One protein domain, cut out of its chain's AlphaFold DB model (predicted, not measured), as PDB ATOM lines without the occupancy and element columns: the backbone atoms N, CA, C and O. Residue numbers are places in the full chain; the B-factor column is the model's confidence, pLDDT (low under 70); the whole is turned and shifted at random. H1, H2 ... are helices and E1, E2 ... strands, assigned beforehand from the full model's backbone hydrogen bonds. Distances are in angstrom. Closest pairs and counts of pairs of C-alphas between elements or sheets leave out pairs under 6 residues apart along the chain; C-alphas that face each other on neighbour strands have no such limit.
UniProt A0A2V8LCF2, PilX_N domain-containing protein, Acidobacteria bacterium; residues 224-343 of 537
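Overview. This is residues 224 to 343 of the 537 residues of the protein "PilX_N domain-containing protein" of Acidobacteria bacterium (UniProt A0A2V8LCF2). With little regular structure, the chain winds in stacked three-sided turns, E1-E2-E3 beside E4-E5-E6, with E7 and E8 extending one side. The 120 printed residues, 38 in named elements, hold eight strands, then helix H1, class mixed. Sheet E2 E5 E7 E8 is mixed, pairs E1 E4 and E3 E6 parallel. It is compact, with radius of gyration of the C-alphas 12.7 A and spans 35 by 30 by 26 A.

Along the chain. E2 is residues 237 to 239, E5 257 to 259, E7 287 to 290, E8 303 to 305. E1 is 229 to 233, from (33.653, 25.886, -12.324); E4 is 249 to 253, E3 242 to 245, E6 263 to 265. H1, 325 to 332, ends at (28.813, 43.976, 0.641).

Arrangement. Parallel E2 and E5 have N 239 and O 258 2.8 A apart; the hairpin E7 and E8 has N 289 and O 304 3.0 A apart. H1 is apart from E1 to E7, and its O i to N i+4 pairs are within hydrogen-bond range.

Size, cuts and confidence. The link E6 to E7, 21 residues, is long; no printed residue is under pLDDT 70.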
ATOM      1  N   PHE A 224      27.965  21.469  -7.452       86.44
ATOM      2  CA  PHE A 224      29.233  21.189  -6.787       86.44
ATOM      3  C   PHE A 224      30.267  20.779  -7.841       86.44
ATOM      4  O   PHE A 224      29.959  19.960  -8.705       86.44
ATOM      5  N   SER A 225      31.485  21.313  -7.755       85.88
ATOM      6  CA  SER A 225      32.610  20.917  -8.608       85.88
ATOM      7  C   SER A 225      33.877  20.719  -7.781       85.88
ATOM      8  O   SER A 225      34.236  21.584  -6.988       85.88
ATOM      9  N   ASP A 226      34.581  19.602  -7.974       83.94
ATOM     10  CA  ASP A 226      35.899  19.390  -7.352       83.94
ATOM     11  C   ASP A 226      37.018  20.165  -8.085       83.94
ATOM     12  O   ASP A 226      38.046  20.508  -7.513       83.94
ATOM     13  N   SER A 227      36.798  20.495  -9.357       88.12
ATOM     14  CA  SER A 227      37.677  21.338 -10.172       88.12
ATOM     15  C   SER A 227      37.090  22.734 -10.369       88.12
ATOM     16  O   SER A 227      35.997  23.040  -9.876       88.12
ATOM     17  N   ASP A 228      37.771  23.554 -11.168       91.75
ATOM     18  CA  ASP A 228      37.277  24.849 -11.630       91.75
ATOM     19  C   ASP A 228      35.852  24.751 -12.194       91.75
ATOM     20  O   ASP A 228      35.485  23.780 -12.861       91.75
ATOM     21  N   LEU A 229      35.043  25.768 -11.906       93.38
ATOM     22  CA  LEU A 229      33.653  25.886 -12.324       93.38
ATOM     23  C   LEU A 229      33.474  27.183 -13.109       93.38
ATOM     24  O   LEU A 229      33.897  28.247 -12.666       93.38
ATOM     25  N   SER A 230      32.828  27.105 -14.269       92.44
ATOM     26  CA  SER A 230      32.592  28.267 -15.130       92.44
ATOM     27  C   SER A 230      31.106  28.471 -15.384       92.44
ATOM     28  O   SER A 230      30.427  27.563 -15.860       92.44
ATOM     29  N   PHE A 231      30.616  29.683 -15.127       90.69
ATOM     30  CA  PHE A 231      29.336  30.165 -15.633       90.69
ATOM     31  C   PHE A 231      29.605  31.183 -16.737       90.69
ATOM     32  O   PHE A 231      30.268  32.194 -16.516       90.69
ATOM     33  N   PHE A 232      29.093  30.882 -17.929       84.88
ATOM     34  CA  PHE A 232      29.242  31.692 -19.134       84.88
ATOM     35  C   PHE A 232      27.961  31.641 -19.968       84.88
ATOM     36  O   PHE A 232      27.939  31.192 -21.114       84.88
ATOM     37  N   ALA A 233      26.842  32.012 -19.350       79.25
ATOM     38  CA  ALA A 233      25.548  31.882 -20.003       79.25
ATOM     39  C   ALA A 233      25.406  32.909 -21.135       79.25
ATOM     40  O   ALA A 233      25.564  34.108 -20.907       79.25
ATOM     41  N   GLY A 234      25.100  32.448 -22.354       77.69
ATOM     42  CA  GLY A 234      24.705  33.330 -23.454       77.69
ATOM     43  C   GLY A 234      23.327  33.948 -23.178       77.69
ATOM     44  O   GLY A 234      23.247  35.155 -22.968       77.69
ATOM     45  N   PRO A 235      22.255  33.139 -23.108       83.81
ATOM     46  CA  PRO A 235      20.932  33.567 -22.645       83.81
ATOM     47  C   PRO A 235      20.878  33.834 -21.132       83.81
ATOM     48  O   PRO A 235      21.819  33.533 -20.401       83.81
ATOM     49  N   ILE A 236      19.745  34.357 -20.646       81.75
ATOM     50  CA  ILE A 236      19.501  34.527 -19.205       81.75
ATOM     51  C   ILE A 236      19.512  33.155 -18.518       81.75
ATOM     52  O   ILE A 236      18.702  32.288 -18.843       81.75
ATOM     53  N   PHE A 237      20.391  32.987 -17.531       85.44
ATOM     54  CA  PHE A 237      20.486  31.781 -16.712       85.44
ATOM     55  C   PHE A 237      20.199  32.102 -15.244       85.44
ATOM     56  O   PHE A 237      20.932  32.857 -14.610       85.44
ATOM     57  N   ASN A 238      19.138  31.517 -14.689       88.06
ATOM     58  CA  ASN A 238      18.748  31.714 -13.294       88.06
ATOM     59  C   ASN A 238      18.927  30.418 -12.508       88.06
ATOM     60  O   ASN A 238      18.280  29.416 -12.808       88.06
ATOM     61  N   PHE A 239      19.767  30.458 -11.477       89.38
ATOM     62  CA  PHE A 239      20.083  29.307 -10.650       89.38
ATOM     63  C   PHE A 239      19.648  29.505  -9.197       89.38
ATOM     64  O   PHE A 239      20.089  30.432  -8.518       89.38
ATOM     65  N   GLY A 240      18.773  28.614  -8.722       86.12
ATOM     66  CA  GLY A 240      18.154  28.690  -7.395       86.12
ATOM     67  C   GLY A 240      18.848  27.885  -6.292       86.12
ATOM     68  O   GLY A 240      18.409  27.951  -5.150       86.12
ATOM     69  N   GLY A 241      19.881  27.100  -6.609       86.44
ATOM     70  CA  GLY A 241      20.577  26.238  -5.648       86.44
ATOM     71  C   GLY A 241      21.897  26.827  -5.151       86.44
ATOM     72  O   GLY A 241      22.457  27.731  -5.768       86.44
ATOM     73  N   ARG A 242      22.427  26.290  -4.041       89.62
ATOM     74  CA  ARG A 242      23.780  26.637  -3.567       89.62
ATOM     75  C   ARG A 242      24.831  26.193  -4.579       89.62
ATOM     76  O   ARG A 242      24.675  25.141  -5.203       89.62
ATOM     77  N   VAL A 243      25.909  26.960  -4.693       93.19
ATOM     78  CA  VAL A 243      27.014  26.674  -5.614       93.19
ATOM     79  C   VAL A 243      28.310  26.524  -4.829       93.19
ATOM     80  O   VAL A 243      28.628  27.356  -3.974       93.19
ATOM     81  N   HIS A 244      29.065  25.468  -5.121       93.19
ATOM     82  CA  HIS A 244      30.396  25.262  -4.570       93.19
ATOM     83  C   HIS A 244      31.392  24.777  -5.623       93.19
ATOM     84  O   HIS A 244      31.054  23.949  -6.467       93.19
ATOM     85  N   THR A 245      32.632  25.253  -5.539       93.94
ATOM     86  CA  THR A 245      33.765  24.668  -6.262       93.94
ATOM     87  C   THR A 245      35.007  24.591  -5.371       93.94
ATOM     88  O   THR A 245      35.311  25.549  -4.655       93.94
ATOM     89  N   ASN A 246      35.724  23.465  -5.425       92.19
ATOM     90  CA  ASN A 246      37.048  23.316  -4.810       92.19
ATOM     91  C   ASN A 246      38.157  24.008  -5.633       92.19
ATOM     92  O   ASN A 246      39.253  24.227  -5.119       92.19
ATOM     93  N   GLY A 247      37.873  24.372  -6.887       94.38
ATOM     94  CA  GLY A 247      38.750  25.146  -7.761       94.38
ATOM     95  C   GLY A 247      38.355  26.622  -7.849       94.38
ATOM     96  O   GLY A 247      37.762  27.201  -6.933       94.38
ATOM     97  N   ASN A 248      38.719  27.251  -8.964       97.44
ATOM     98  CA  ASN A 248      38.354  28.624  -9.295       97.44
ATOM     99  C   ASN A 248      36.918  28.701  -9.821       97.44
ATOM    100  O   ASN A 248      36.457  27.823 -10.550       97.44
ATOM    101  N   LEU A 249      36.222  29.791  -9.503       97.88
ATOM    102  CA  LEU A 249      34.907  30.102 -10.049       97.88
ATOM    103  C   LEU A 249      35.029  31.226 -11.079       97.88
ATOM    104  O   LEU A 249      35.264  32.372 -10.702       97.88
ATOM    105  N   PHE A 250      34.822  30.916 -12.355       96.69
ATOM    106  CA  PHE A 250      34.784  31.896 -13.439       96.69
ATOM    107  C   PHE A 250      33.343  32.323 -13.697       96.69
ATOM    108  O   PHE A 250      32.476  31.486 -13.955       96.69
ATOM    109  N   LEU A 251      33.079  33.624 -13.626       95.94
ATOM    110  CA  LEU A 251      31.743  34.183 -13.806       95.94
ATOM    111  C   LEU A 251      31.752  35.225 -14.918       95.94
ATOM    112  O   LEU A 251      32.392  36.268 -14.796       95.94
ATOM    113  N   ALA A 252      30.980  34.976 -15.967       91.44
ATOM    114  CA  ALA A 252      30.675  35.934 -17.019       91.44
ATOM    115  C   ALA A 252      29.294  35.628 -17.619       91.44
ATOM    116  O   ALA A 252      28.778  34.519 -17.494       91.44
ATOM    117  N   ALA A 253      28.671  36.612 -18.263       90.00
ATOM    118  CA  ALA A 253      27.357  36.428 -18.865       90.00
ATOM    119  C   ALA A 253      27.197  37.273 -20.132       90.00
ATOM    120  O   ALA A 253      27.683  38.398 -20.207       90.00
ATOM    121  N   GLY A 254      26.501  36.726 -21.128       86.94
ATOM    122  CA  GLY A 254      26.029  37.462 -22.298       86.94
ATOM    123  C   GLY A 254      24.817  38.317 -21.936       86.94
ATOM    124  O   GLY A 254      24.929  39.534 -21.851       86.94
ATOM    125  N   SER A 255      23.678  37.676 -21.661       83.38
ATOM    126  CA  SER A 255      22.427  38.366 -21.300       83.38
ATOM    127  C   SER A 255      22.168  38.450 -19.792       83.38
ATOM    128  O   SER A 255      21.436  39.331 -19.348       83.38
ATOM    129  N   GLY A 256      22.747  37.552 -18.990       88.31
ATOM    130  CA  GLY A 256      22.683  37.611 -17.526       88.31
ATOM    131  C   GLY A 256      22.787  36.245 -16.845       88.31
ATOM    132  O   GLY A 256      22.363  35.227 -17.389       88.31
ATOM    133  N   THR A 257      23.353  36.213 -15.641       93.31
ATOM    134  CA  THR A 257      23.444  35.020 -14.786       93.31
ATOM    135  C   THR A 257      23.042  35.379 -13.362       93.31
ATOM    136  O   THR A 257      23.578  36.329 -12.806       93.31
ATOM    137  N   THR A 258      22.138  34.611 -12.754       94.38
ATOM    138  CA  THR A 258      21.705  34.804 -11.363       94.38
ATOM    139  C   THR A 258      22.061  33.587 -10.520       94.38
ATOM    140  O   THR A 258      21.584  32.488 -10.795       94.38
ATOM    141  N   LEU A 259      22.843  33.787  -9.461       95.12
ATOM    142  CA  LEU A 259      23.134  32.814  -8.408       95.12
ATOM    143  C   LEU A 259      22.359  33.220  -7.146       95.12
ATOM    144  O   LEU A 259      22.811  34.045  -6.350       95.12
ATOM    145  N   ALA A 260      21.152  32.670  -6.988       91.88
ATOM    146  CA  ALA A 260      20.167  33.132  -6.004       91.88
ATOM    147  C   ALA A 260      20.359  32.567  -4.582       91.88
ATOM    148  O   ALA A 260      19.538  32.814  -3.699       91.88
ATOM    149  N   GLN A 261      21.410  31.780  -4.355       91.19
ATOM    150  CA  GLN A 261      21.771  31.195  -3.064       91.19
ATOM    151  C   GLN A 261      23.271  31.342  -2.816       91.19
ATOM    152  O   GLN A 261      24.023  31.756  -3.697       91.19
ATOM    153  N   LYS A 262      23.703  30.979  -1.604       91.88
ATOM    154  CA  LYS A 262      25.098  31.082  -1.174       91.88
ATOM    155  C   LYS A 262      26.059  30.360  -2.130       91.88
ATOM    156  O   LYS A 262      25.843  29.199  -2.490       91.88
ATOM    157  N   VAL A 263      27.137  31.059  -2.473       95.56
ATOM    158  CA  VAL A 263      28.239  30.624  -3.332       95.56
ATOM    159  C   VAL A 263      29.508  30.504  -2.488       95.56
ATOM    160  O   VAL A 263      29.847  31.398  -1.714       95.56
ATOM    161  N   THR A 264      30.224  29.392  -2.616       95.19
ATOM    162  CA  THR A 264      31.472  29.135  -1.875       95.19
ATOM    163  C   THR A 264      32.544  28.599  -2.814       95.19
ATOM    164  O   THR A 264      32.260  27.751  -3.650       95.19
ATOM    165  N   VAL A 265      33.766  29.115  -2.708       97.19
ATOM    166  CA  VAL A 265      34.850  28.841  -3.661       97.19
ATOM    167  C   VAL A 265      36.131  28.569  -2.885       97.19
ATOM    168  O   VAL A 265      36.594  29.435  -2.155       97.19
ATOM    169  N   ALA A 266      36.721  27.383  -2.994       95.06
ATOM    170  CA  ALA A 266      37.924  27.068  -2.220       95.06
ATOM    171  C   ALA A 266      39.212  27.690  -2.792       95.06
ATOM    172  O   ALA A 266      40.227  27.685  -2.104       95.06
ATOM    173  N   ALA A 267      39.173  28.241  -4.011       96.44
ATOM    174  CA  ALA A 267      40.261  29.026  -4.593       96.44
ATOM    175  C   ALA A 267      39.829  30.483  -4.847       96.44
ATOM    176  O   ALA A 267      39.572  31.231  -3.897       96.44
ATOM    177  N   HIS A 268      39.744  30.910  -6.111       97.69
ATOM    178  CA  HIS A 268      39.485  32.301  -6.481       97.69
ATOM    179  C   HIS A 268      38.177  32.480  -7.259       97.69
ATOM    180  O   HIS A 268      37.855  31.712  -8.161       97.69
ATOM    181  N   VAL A 269      37.440  33.541  -6.929       98.06
ATOM    182  CA  VAL A 269      36.345  34.077  -7.752       98.06
ATOM    183  C   VAL A 269      36.954  34.989  -8.813       98.06
ATOM    184  O   VAL A 269      37.597  35.984  -8.463       98.06
ATOM    185  N   ILE A 270      36.748  34.655 -10.085       97.81
ATOM    186  CA  ILE A 270      37.294  35.340 -11.257       97.81
ATOM    187  C   ILE A 270      36.146  35.969 -12.047       97.81
ATOM    188  O   ILE A 270      35.190  35.292 -12.430       97.81
ATOM    189  N   ARG A 271      36.249  37.278 -12.288       96.38
ATOM    190  CA  ARG A 271      35.267  38.039 -13.071       96.38
ATOM    191  C   ARG A 271      35.819  38.601 -14.371       96.38
ATOM    192  O   ARG A 271      35.037  38.701 -15.307       96.38
ATOM    193  N   ALA A 272      37.109  38.940 -14.425       94.31
ATOM    194  CA  ALA A 272      37.752  39.654 -15.535       94.31
ATOM    195  C   ALA A 272      38.304  38.752 -16.658       94.31
ATOM    196  O   ALA A 272      38.611  39.238 -17.743       94.31
ATOM    197  N   GLU A 273      38.405  37.442 -16.429       93.44
ATOM    198  CA  GLU A 273      38.854  36.467 -17.426       93.44
ATOM    199  C   GLU A 273      37.942  35.236 -17.431       93.44
ATOM    200  O   GLU A 273      37.313  34.898 -16.426       93.44
ATOM    201  N   LEU A 274      37.879  34.559 -18.573       88.88
ATOM    202  CA  LEU A 274      37.273  33.242 -18.740       88.88
ATOM    203  C   LEU A 274      38.287  32.142 -18.395       88.88
ATOM    204  O   LEU A 274      39.492  32.378 -18.357       88.88
ATOM    205  N   ALA A 275      37.817  30.906 -18.210       87.75
ATOM    206  CA  ALA A 275      38.684  29.772 -17.868       87.75
ATOM    207  C   ALA A 275      39.783  29.470 -18.909       87.75
ATOM    208  O   ALA A 275      40.777  28.829 -18.588       87.75
ATOM    209  N   ASN A 276      39.626  29.942 -20.150       87.12
ATOM    210  CA  ASN A 276      40.632  29.830 -21.209       87.12
ATOM    211  C   ASN A 276      41.634  31.007 -21.250       87.12
ATOM    212  O   ASN A 276      42.430  31.078 -22.183       87.12
ATOM    213  N   GLY A 277      41.585  31.934 -20.286       85.88
ATOM    214  CA  GLY A 277      42.478  33.096 -20.189       85.88
ATOM    215  C   GLY A 277      42.095  34.287 -21.073       85.88
ATOM    216  O   GLY A 277      42.834  35.265 -21.139       85.88
ATOM    217  N   VAL A 278      40.957  34.229 -21.773       87.81
ATOM    218  CA  VAL A 278      40.452  35.361 -22.565       87.81
ATOM    219  C   VAL A 278      39.727  36.349 -21.651       87.81
ATOM    220  O   VAL A 278      39.003  35.935 -20.746       87.81
ATOM    221  N   SER A 279      39.890  37.651 -21.907       90.56
ATOM    222  CA  SER A 279      39.158  38.710 -21.201       90.56
ATOM    223  C   SER A 279      37.641  38.502 -21.281       90.56
ATOM    224  O   SER A 279      37.098  38.105 -22.316       90.56
ATOM    225  N   SER A 280      36.944  38.785 -20.185       90.25
ATOM    226  CA  SER A 280      35.482  38.764 -20.119       90.25
ATOM    227  C   SER A 280      34.845  40.143 -20.350       90.25
ATOM    228  O   SER A 280      33.628  40.254 -20.241       90.25
ATOM    229  N   GLU A 281      35.620  41.184 -20.675       86.81
ATOM    230  CA  GLU A 281      35.119  42.562 -20.843       86.81
ATOM    231  C   GLU A 281      34.005  42.684 -21.896       86.81
ATOM    232  O   GLU A 281      33.042  43.421 -21.691       86.81
ATOM    233  N   ASP A 282      34.063  41.884 -22.965       85.62
ATOM    234  CA  ASP A 282      33.031  41.842 -24.015       85.62
ATOM    235  C   ASP A 282      31.718  41.166 -23.560       85.62
ATOM    236  O   ASP A 282      30.776  40.998 -24.336       85.62
ATOM    237  N   ARG A 283      31.644  40.716 -22.303       86.00
ATOM    238  CA  ARG A 283      30.509  39.994 -21.713       86.00
ATOM    239  C   ARG A 283      29.797  40.906 -20.732       86.00
ATOM    240  O   ARG A 283      29.983  40.835 -19.521       86.00
ATOM    241  N   THR A 284      28.973  41.780 -21.298       86.69
ATOM    242  CA  THR A 284      28.313  42.880 -20.587       86.69
ATOM    243  C   THR A 284      27.071  42.460 -19.794       86.69
ATOM    244  O   THR A 284      26.403  43.314 -19.215       86.69
ATOM    245  N   GLY A 285      26.712  41.172 -19.786       91.12
ATOM    246  CA  GLY A 285      25.570  40.671 -19.030       91.12
ATOM    247  C   GLY A 285      25.824  40.720 -17.518       91.12
ATOM    248  O   GLY A 285      26.925  40.379 -17.075       91.12
ATOM    249  N   PRO A 286      24.818  41.089 -16.704       94.06
ATOM    250  CA  PRO A 286      24.981  41.158 -15.257       94.06
ATOM    251  C   PRO A 286      25.153  39.762 -14.642       94.06
ATOM    252  O   PRO A 286      24.511  38.792 -15.059       94.06
ATOM    253  N   VAL A 287      25.988  39.669 -13.609       96.00
ATOM    254  CA  VAL A 287      26.179  38.476 -12.779       96.00
ATOM    255  C   VAL A 287      25.599  38.762 -11.397       96.00
ATOM    256  O   VAL A 287      26.280  39.238 -10.492       96.00
ATOM    257  N   TYR A 288      24.315  38.474 -11.222       96.62
ATOM    258  CA  TYR A 288      23.606  38.679  -9.968       96.62
ATOM    259  C   TYR A 288      23.959  37.594  -8.950       96.62
ATOM    260  O   TYR A 288      23.728  36.411  -9.182       96.62
ATOM    261  N   VAL A 289      24.470  38.002  -7.791       96.75
ATOM    262  CA  VAL A 289      24.770  37.113  -6.659       96.75
ATOM    263  C   VAL A 289      23.994  37.580  -5.435       96.75
ATOM    264  O   VAL A 289      23.831  38.785  -5.240       96.75
ATOM    265  N   LEU A 290      23.496  36.645  -4.623       95.62
ATOM    266  CA  LEU A 290      22.717  36.951  -3.422       95.62
ATOM    267  C   LEU A 290      23.489  37.913  -2.509       95.62
ATOM    268  O   LEU A 290      24.572  37.577  -2.047       95.62
ATOM    269  N   GLN A 291      22.937  39.097  -2.250       94.81
ATOM    270  CA  GLN A 291      23.580  40.124  -1.432       94.81
ATOM    271  C   GLN A 291      23.124  40.036   0.028       94.81
ATOM    272  O   GLN A 291      23.938  40.075   0.950       94.81
ATOM    273  N   SER A 292      21.820  39.870   0.243       87.50
ATOM    274  CA  SER A 292      21.189  39.774   1.560       87.50
ATOM    275  C   SER A 292      20.203  38.608   1.615       87.50
ATOM    276  O   SER A 292      19.946  37.944   0.617       87.50
ATOM    277  N   THR A 293      19.607  38.347   2.778       81.69
ATOM    278  CA  THR A 293      18.514  37.369   2.886       81.69
ATOM    279  C   THR A 293      17.329  37.792   2.013       81.69
ATOM    280  O   THR A 293      16.881  38.933   2.117       81.69
ATOM    281  N   GLY A 294      16.799  36.891   1.185       82.69
ATOM    282  CA  GLY A 294      15.624  37.157   0.353       82.69
ATOM    283  C   GLY A 294      15.634  36.394  -0.972       82.69
ATOM    284  O   GLY A 294      16.503  35.561  -1.216       82.69
ATOM    285  N   SER A 295      14.645  36.678  -1.821       82.81
ATOM    286  CA  SER A 295      14.537  36.114  -3.172       82.81
ATOM    287  C   SER A 295      15.220  37.024  -4.191       82.81
ATOM    288  O   SER A 295      15.015  38.237  -4.176       82.81
ATOM    289  N   CYS A 296      15.973  36.437  -5.121       85.31
ATOM    290  CA  CYS A 296      16.486  37.135  -6.301       85.31
ATOM    291  C   CYS A 296      15.539  37.060  -7.505       85.31
ATOM    292  O   CYS A 296      15.962  37.363  -8.613       85.31
ATOM    293  N   ASN A 297      14.297  36.596  -7.328       82.25
ATOM    294  CA  ASN A 297      13.322  36.465  -8.410       82.25
ATOM    295  C   ASN A 297      12.159  37.474  -8.250       82.25
ATOM    296  O   ASN A 297      11.445  37.369  -7.244       82.25
ATOM    297  N   PRO A 298      11.939  38.388  -9.224       79.12
ATOM    298  CA  PRO A 298      12.787  38.632 -10.401       79.12
ATOM    299  C   PRO A 298      14.107  39.320 -10.022       79.12
ATOM    300  O   PRO A 298      14.178  40.044  -9.028       79.12
ATOM    301  N   ALA A 299      15.153  39.092 -10.818       79.06
ATOM    302  CA  ALA A 299      16.456  39.711 -10.587       79.06
ATOM    303  C   ALA A 299      16.374  41.238 -10.813       79.06
ATOM    304  O   ALA A 299      15.639  41.674 -11.702       79.06
ATOM    305  N   PRO A 300      17.106  42.062 -10.038       75.62
ATOM    306  CA  PRO A 300      18.104  41.657  -9.053       75.62
ATOM    307  C   PRO A 300      17.504  41.197  -7.715       75.62
ATOM    308  O   PRO A 300      18.121  40.378  -7.054       75.62
ATOM    309  N   GLY A 301      16.297  41.620  -7.322       87.56
ATOM    310  CA  GLY A 301      15.697  41.232  -6.035       87.56
ATOM    311  C   GLY A 301      16.652  41.477  -4.853       87.56
ATOM    312  O   GLY A 301      17.177  42.574  -4.701       87.56
ATOM    313  N   ALA A 302      16.904  40.448  -4.037       92.75
ATOM    314  CA  ALA A 302      17.921  40.452  -2.974       92.75
ATOM    315  C   ALA A 302      19.365  40.184  -3.463       92.75
ATOM    316  O   ALA A 302      20.290  40.096  -2.652       92.75
ATOM    317  N   CYS A 303      19.570  39.997  -4.766       95.62
ATOM    318  CA  CYS A 303      20.877  39.872  -5.399       95.62
ATOM    319  C   CYS A 303      21.416  41.238  -5.844       95.62
ATOM    320  O   CYS A 303      20.680  42.201  -6.037       95.62
ATOM    321  N   ARG A 304      22.727  41.293  -6.077       95.81
ATOM    322  CA  ARG A 304      23.435  42.438  -6.648       95.81
ATOM    323  C   ARG A 304      24.370  41.969  -7.747       95.81
ATOM    324  O   ARG A 304      25.002  40.921  -7.610       95.81
ATOM    325  N   ASP A 305      24.477  42.767  -8.801       95.75
ATOM    326  CA  ASP A 305      25.430  42.520  -9.877       95.75
ATOM    327  C   ASP A 305      26.873  42.616  -9.359       95.75
ATOM    328  O   ASP A 305      27.301  43.664  -8.865       95.75
ATOM    329  N   LEU A 306      27.596  41.503  -9.448       96.00
ATOM    330  CA  LEU A 306      29.005  41.393  -9.103       96.00
ATOM    331  C   LEU A 306      29.824  41.977 -10.252       96.00
ATOM    332  O   LEU A 306      29.938  41.371 -11.321       96.00
ATOM    333  N   GLN A 307      30.393  43.160 -10.037       94.88
ATOM    334  CA  GLN A 307      31.077  43.904 -11.090       94.88
ATOM    335  C   GLN A 307      32.342  43.182 -11.559       94.88
ATOM    336  O   GLN A 307      32.918  42.355 -10.849       94.88
ATOM    337  N   ILE A 308      32.809  43.513 -12.765       91.88
ATOM    338  CA  ILE A 308      33.987  42.863 -13.355       91.88
ATOM    339  C   ILE A 308      35.249  43.015 -12.482       91.88
ATOM    340  O   ILE A 308      36.024  42.073 -12.339       91.88
ATOM    341  N   GLY A 309      35.402  44.168 -11.821       93.00
ATOM    342  CA  GLY A 309      36.494  44.458 -10.885       93.00
ATOM    343  C   GLY A 309      36.278  43.936  -9.462       93.00
ATOM    344  O   GLY A 309      37.112  44.179  -8.596       93.00
ATOM    345  N   GLU A 310      35.175  43.237  -9.193       95.94
ATOM    346  CA  GLU A 310      34.830  42.721  -7.862       95.94
ATOM    347  C   GLU A 310      35.135  41.229  -7.696       95.94
ATOM    348  O   GLU A 310      34.695  40.614  -6.731       95.94
ATOM    349  N   GLY A 311      35.913  40.631  -8.603       96.44
ATOM    350  CA  GLY A 311      36.507  39.314  -8.369       96.44
ATOM    351  C   GLY A 311      37.526  39.340  -7.222       96.44
ATOM    352  O   GLY A 311      38.074  40.386  -6.878       96.44
ATOM    353  N   SER A 312      37.835  38.173  -6.652       97.81
ATOM    354  CA  SER A 312      38.905  38.019  -5.644       97.81
ATOM    355  C   SER A 312      40.312  38.284  -6.203       97.81
ATOM    356  O   SER A 312      41.264  38.547  -5.467       97.81
ATOM    357  N   LYS A 313      40.432  38.248  -7.529       97.31
ATOM    358  CA  LYS A 313      41.618  38.549  -8.325       97.31
ATOM    359  C   LYS A 313      41.284  39.674  -9.304       97.31
ATOM    360  O   LYS A 313      40.135  39.783  -9.729       97.31
ATOM    361  N   LYS A 314      42.270  40.510  -9.653       95.00
ATOM    362  CA  LYS A 314      42.067  41.633 -10.595       95.00
ATOM    363  C   LYS A 314      41.853  41.173 -12.044       95.00
ATOM    364  O   LYS A 314      41.153  41.841 -12.792       95.00
ATOM    365  N   GLY A 315      42.486  40.066 -12.419       94.06
ATOM    366  CA  GLY A 315      42.396  39.384 -13.711       94.06
ATOM    367  C   GLY A 315      42.103  37.900 -13.487       94.06
ATOM    368  O   GLY A 315      41.286  37.546 -12.635       94.06
ATOM    369  N   GLY A 316      42.827  37.027 -14.183       93.25
ATOM    370  CA  GLY A 316      42.772  35.579 -13.986       93.25
ATOM    371  C   GLY A 316      43.399  35.083 -12.675       93.25
ATOM    372  O   GLY A 316      43.900  35.874 -11.865       93.25
ATOM    373  N   PRO A 317      43.430  33.754 -12.455       93.75
ATOM    374  CA  PRO A 317      43.917  33.145 -11.211       93.75
ATOM    375  C   PRO A 317      45.346  33.553 -10.812       93.75
ATOM    376  O   PRO A 317      45.640  33.704  -9.626       93.75
ATOM    377  N   ALA A 318      46.223  33.779 -11.795       93.38
ATOM    378  CA  ALA A 318      47.620  34.168 -11.580       93.38
ATOM    379  C   ALA A 318      47.824  35.672 -11.317       93.38
ATOM    380  O   ALA A 318      48.940  36.097 -11.025       93.38
ATOM    381  N   SER A 319      46.773  36.488 -11.426       96.31
ATOM    382  CA  SER A 319      46.874  37.936 -11.239       96.31
ATOM    383  C   SER A 319      46.978  38.344  -9.763       96.31
ATOM    384  O   SER A 319      46.810  37.538  -8.833       96.31
ATOM    385  N   ASP A 320      47.243  39.633  -9.549       97.31
ATOM    386  CA  ASP A 320      47.230  40.254  -8.228       97.31
ATOM    387  C   ASP A 320      45.893  40.018  -7.497       97.31
ATOM    388  O   ASP A 320      44.821  40.141  -8.106       97.31
ATOM    389  N   PRO A 321      45.923  39.780  -6.174       97.00
ATOM    390  CA  PRO A 321      44.727  39.817  -5.344       97.00
ATOM    391  C   PRO A 321      43.993  41.158  -5.439       97.00
ATOM    392  O   PRO A 321      44.609  42.233  -5.468       97.00
ATOM    393  N   ASN A 322      42.664  41.095  -5.428       97.25
ATOM    394  CA  ASN A 322      41.833  42.266  -5.205       97.25
ATOM    395  C   ASN A 322      41.803  42.580  -3.703       97.25
ATOM    396  O   ASN A 322      41.278  41.804  -2.907       97.25
ATOM    397  N   LYS A 323      42.367  43.725  -3.310       96.88
ATOM    398  CA  LYS A 323      42.481  44.122  -1.896       96.88
ATOM    399  C   LYS A 323      41.128  44.412  -1.247       96.88
ATOM    400  O   LYS A 323      41.010  44.274  -0.035       96.88
ATOM    401  N   ASP A 324      40.121  44.751  -2.047       96.94
ATOM    402  CA  ASP A 324      38.781  45.075  -1.559       96.94
ATOM    403  C   ASP A 324      37.904  43.823  -1.395       96.94
ATOM    404  O   ASP A 324      36.808  43.897  -0.834       96.94
ATOM    405  N   TRP A 325      38.380  42.651  -1.841       97.62
ATOM    406  CA  TRP A 325      37.596  41.415  -1.863       97.62
ATOM    407  C   TRP A 325      37.041  41.023  -0.491       97.62
ATOM    408  O   TRP A 325      35.879  40.634  -0.396       97.62
ATOM    409  N   THR A 326      37.817  41.161   0.587       97.44
ATOM    410  CA  THR A 326      37.341  40.834   1.940       97.44
ATOM    411  C   THR A 326      36.126  41.679   2.329       97.44
ATOM    412  O   THR A 326      35.146  41.142   2.845       97.44
ATOM    413  N   THR A 327      36.147  42.980   2.026       97.94
ATOM    414  CA  THR A 327      35.011  43.882   2.257       97.94
ATOM    415  C   THR A 327      33.844  43.550   1.329       97.94
ATOM    416  O   THR A 327      32.706  43.480   1.786       97.94
ATOM    417  N   ILE A 328      34.107  43.273   0.050       97.62
ATOM    418  CA  ILE A 328      33.073  42.880  -0.917       97.62
ATOM    419  C   ILE A 328      32.354  41.607  -0.437       97.62
ATOM    420  O   ILE A 328      31.138  41.589  -0.276       97.62
ATOM    421  N   SER A 329      33.101  40.550  -0.146       97.50
ATOM    422  CA  SER A 329      32.573  39.246   0.249       97.50
ATOM    423  C   SER A 329      31.842  39.285   1.593       97.50
ATOM    424  O   SER A 329      30.695  38.844   1.679       97.50
ATOM    425  N   LEU A 330      32.472  39.823   2.645       96.38
ATOM    426  CA  LEU A 330      31.945  39.744   4.012       96.38
ATOM    427  C   LEU A 330      30.970  40.873   4.349       96.38
ATOM    428  O   LEU A 330      30.030  40.645   5.104       96.38
ATOM    429  N   THR A 331      31.173  42.073   3.804       96.19
ATOM    430  CA  THR A 331      30.338  43.245   4.106       96.19
ATOM    431  C   THR A 331      29.318  43.504   3.004       96.19
ATOM    432  O   THR A 331      28.126  43.533   3.293       96.19
ATOM    433  N   THR A 332      29.740  43.641   1.741       96.38
ATOM    434  CA  THR A 332      28.813  43.976   0.641       96.38
ATOM    435  C   THR A 332      27.835  42.840   0.354       96.38
ATOM    436  O   THR A 332      26.649  43.111   0.193       96.38
ATOM    437  N   TYR A 333      28.312  41.592   0.323       96.00
ATOM    438  CA  TYR A 333      27.513  40.385   0.064       96.00
ATOM    439  C   TYR A 333      27.156  39.593   1.332       96.00
ATOM    440  O   TYR A 333      26.622  38.490   1.227       96.00
ATOM    441  N   ASN A 334      27.450  40.112   2.530       94.38
ATOM    442  CA  ASN A 334      27.120  39.472   3.813       94.38
ATOM    443  C   ASN A 334      27.563  37.988   3.913       94.38
ATOM    444  O   ASN A 334      26.852  37.137   4.451       94.38
ATOM    445  N   GLY A 335      28.704  37.637   3.312       92.94
ATOM    446  CA  GLY A 335      29.227  36.269   3.278       92.94
ATOM    447  C   GLY A 335      28.415  35.282   2.426       92.94
ATOM    448  O   GLY A 335      28.532  34.066   2.615       92.94
ATOM    449  N   ASN A 336      27.579  35.776   1.508       94.06
ATOM    450  CA  ASN A 336      26.835  34.959   0.543       94.06
ATOM    451  C   ASN A 336      27.660  34.577  -0.692       94.06
ATOM    452  O   ASN A 336      27.278  33.653  -1.403       94.06
ATOM    453  N   ILE A 337      28.806  35.224  -0.915       96.50
ATOM    454  CA  ILE A 337      29.867  34.735  -1.797       96.50
ATOM    455  C   ILE A 337      31.180  34.740  -1.027       96.50
ATOM    456  O   ILE A 337      31.581  35.779  -0.510       96.50
ATOM    457  N   LEU A 338      31.820  33.579  -0.905       96.44
ATOM    458  CA  LEU A 338      33.054  33.399  -0.137       96.44
ATOM    459  C   LEU A 338      34.141  32.758  -0.996       96.44
ATOM    460  O   LEU A 338      33.838  31.882  -1.809       96.44
ATOM    461  N   ASN A 339      35.393  33.146  -0.753       96.25
ATOM    462  CA  ASN A 339      36.569  32.448  -1.262       96.25
ATOM    463  C   ASN A 339      37.483  31.983  -0.102       96.25
ATOM    464  O   ASN A 339      37.139  32.183   1.067       96.25
ATOM    465  N   VAL A 340      38.649  31.403  -0.408       94.12
ATOM    466  CA  VAL A 340      39.636  30.986   0.610       94.12
ATOM    467  C   VAL A 340      40.034  32.103   1.581       94.12
ATOM    468  O   VAL A 340      40.115  31.870   2.786       94.12
ATOM    469  N   ASP A 341      40.195  33.332   1.087       94.31
ATOM    470  CA  ASP A 341      40.605  34.493   1.888       94.31
ATOM    471  C   ASP A 341      39.495  34.973   2.835       94.31
ATOM    472  O   ASP A 341      39.755  35.692   3.799       94.31
ATOM    473  N   THR A 342      38.245  34.580   2.569       95.06
ATOM    474  CA  THR A 342      37.061  34.975   3.347       95.06
ATOM    475  C   THR A 342      36.396  33.800   4.064       95.06
ATOM    476  O   THR A 342      35.305  33.938   4.613       95.06
ATOM    477  N   GLY A 343      37.087  32.657   4.134       89.06
ATOM    478  CA  GLY A 343      36.725  31.525   4.986       89.06
ATOM    479  C   GLY A 343      36.042  30.352   4.283       89.06
ATOM    480  O   GLY A 343      35.645  29.407   4.966       89.06
TER     481      GLY A 343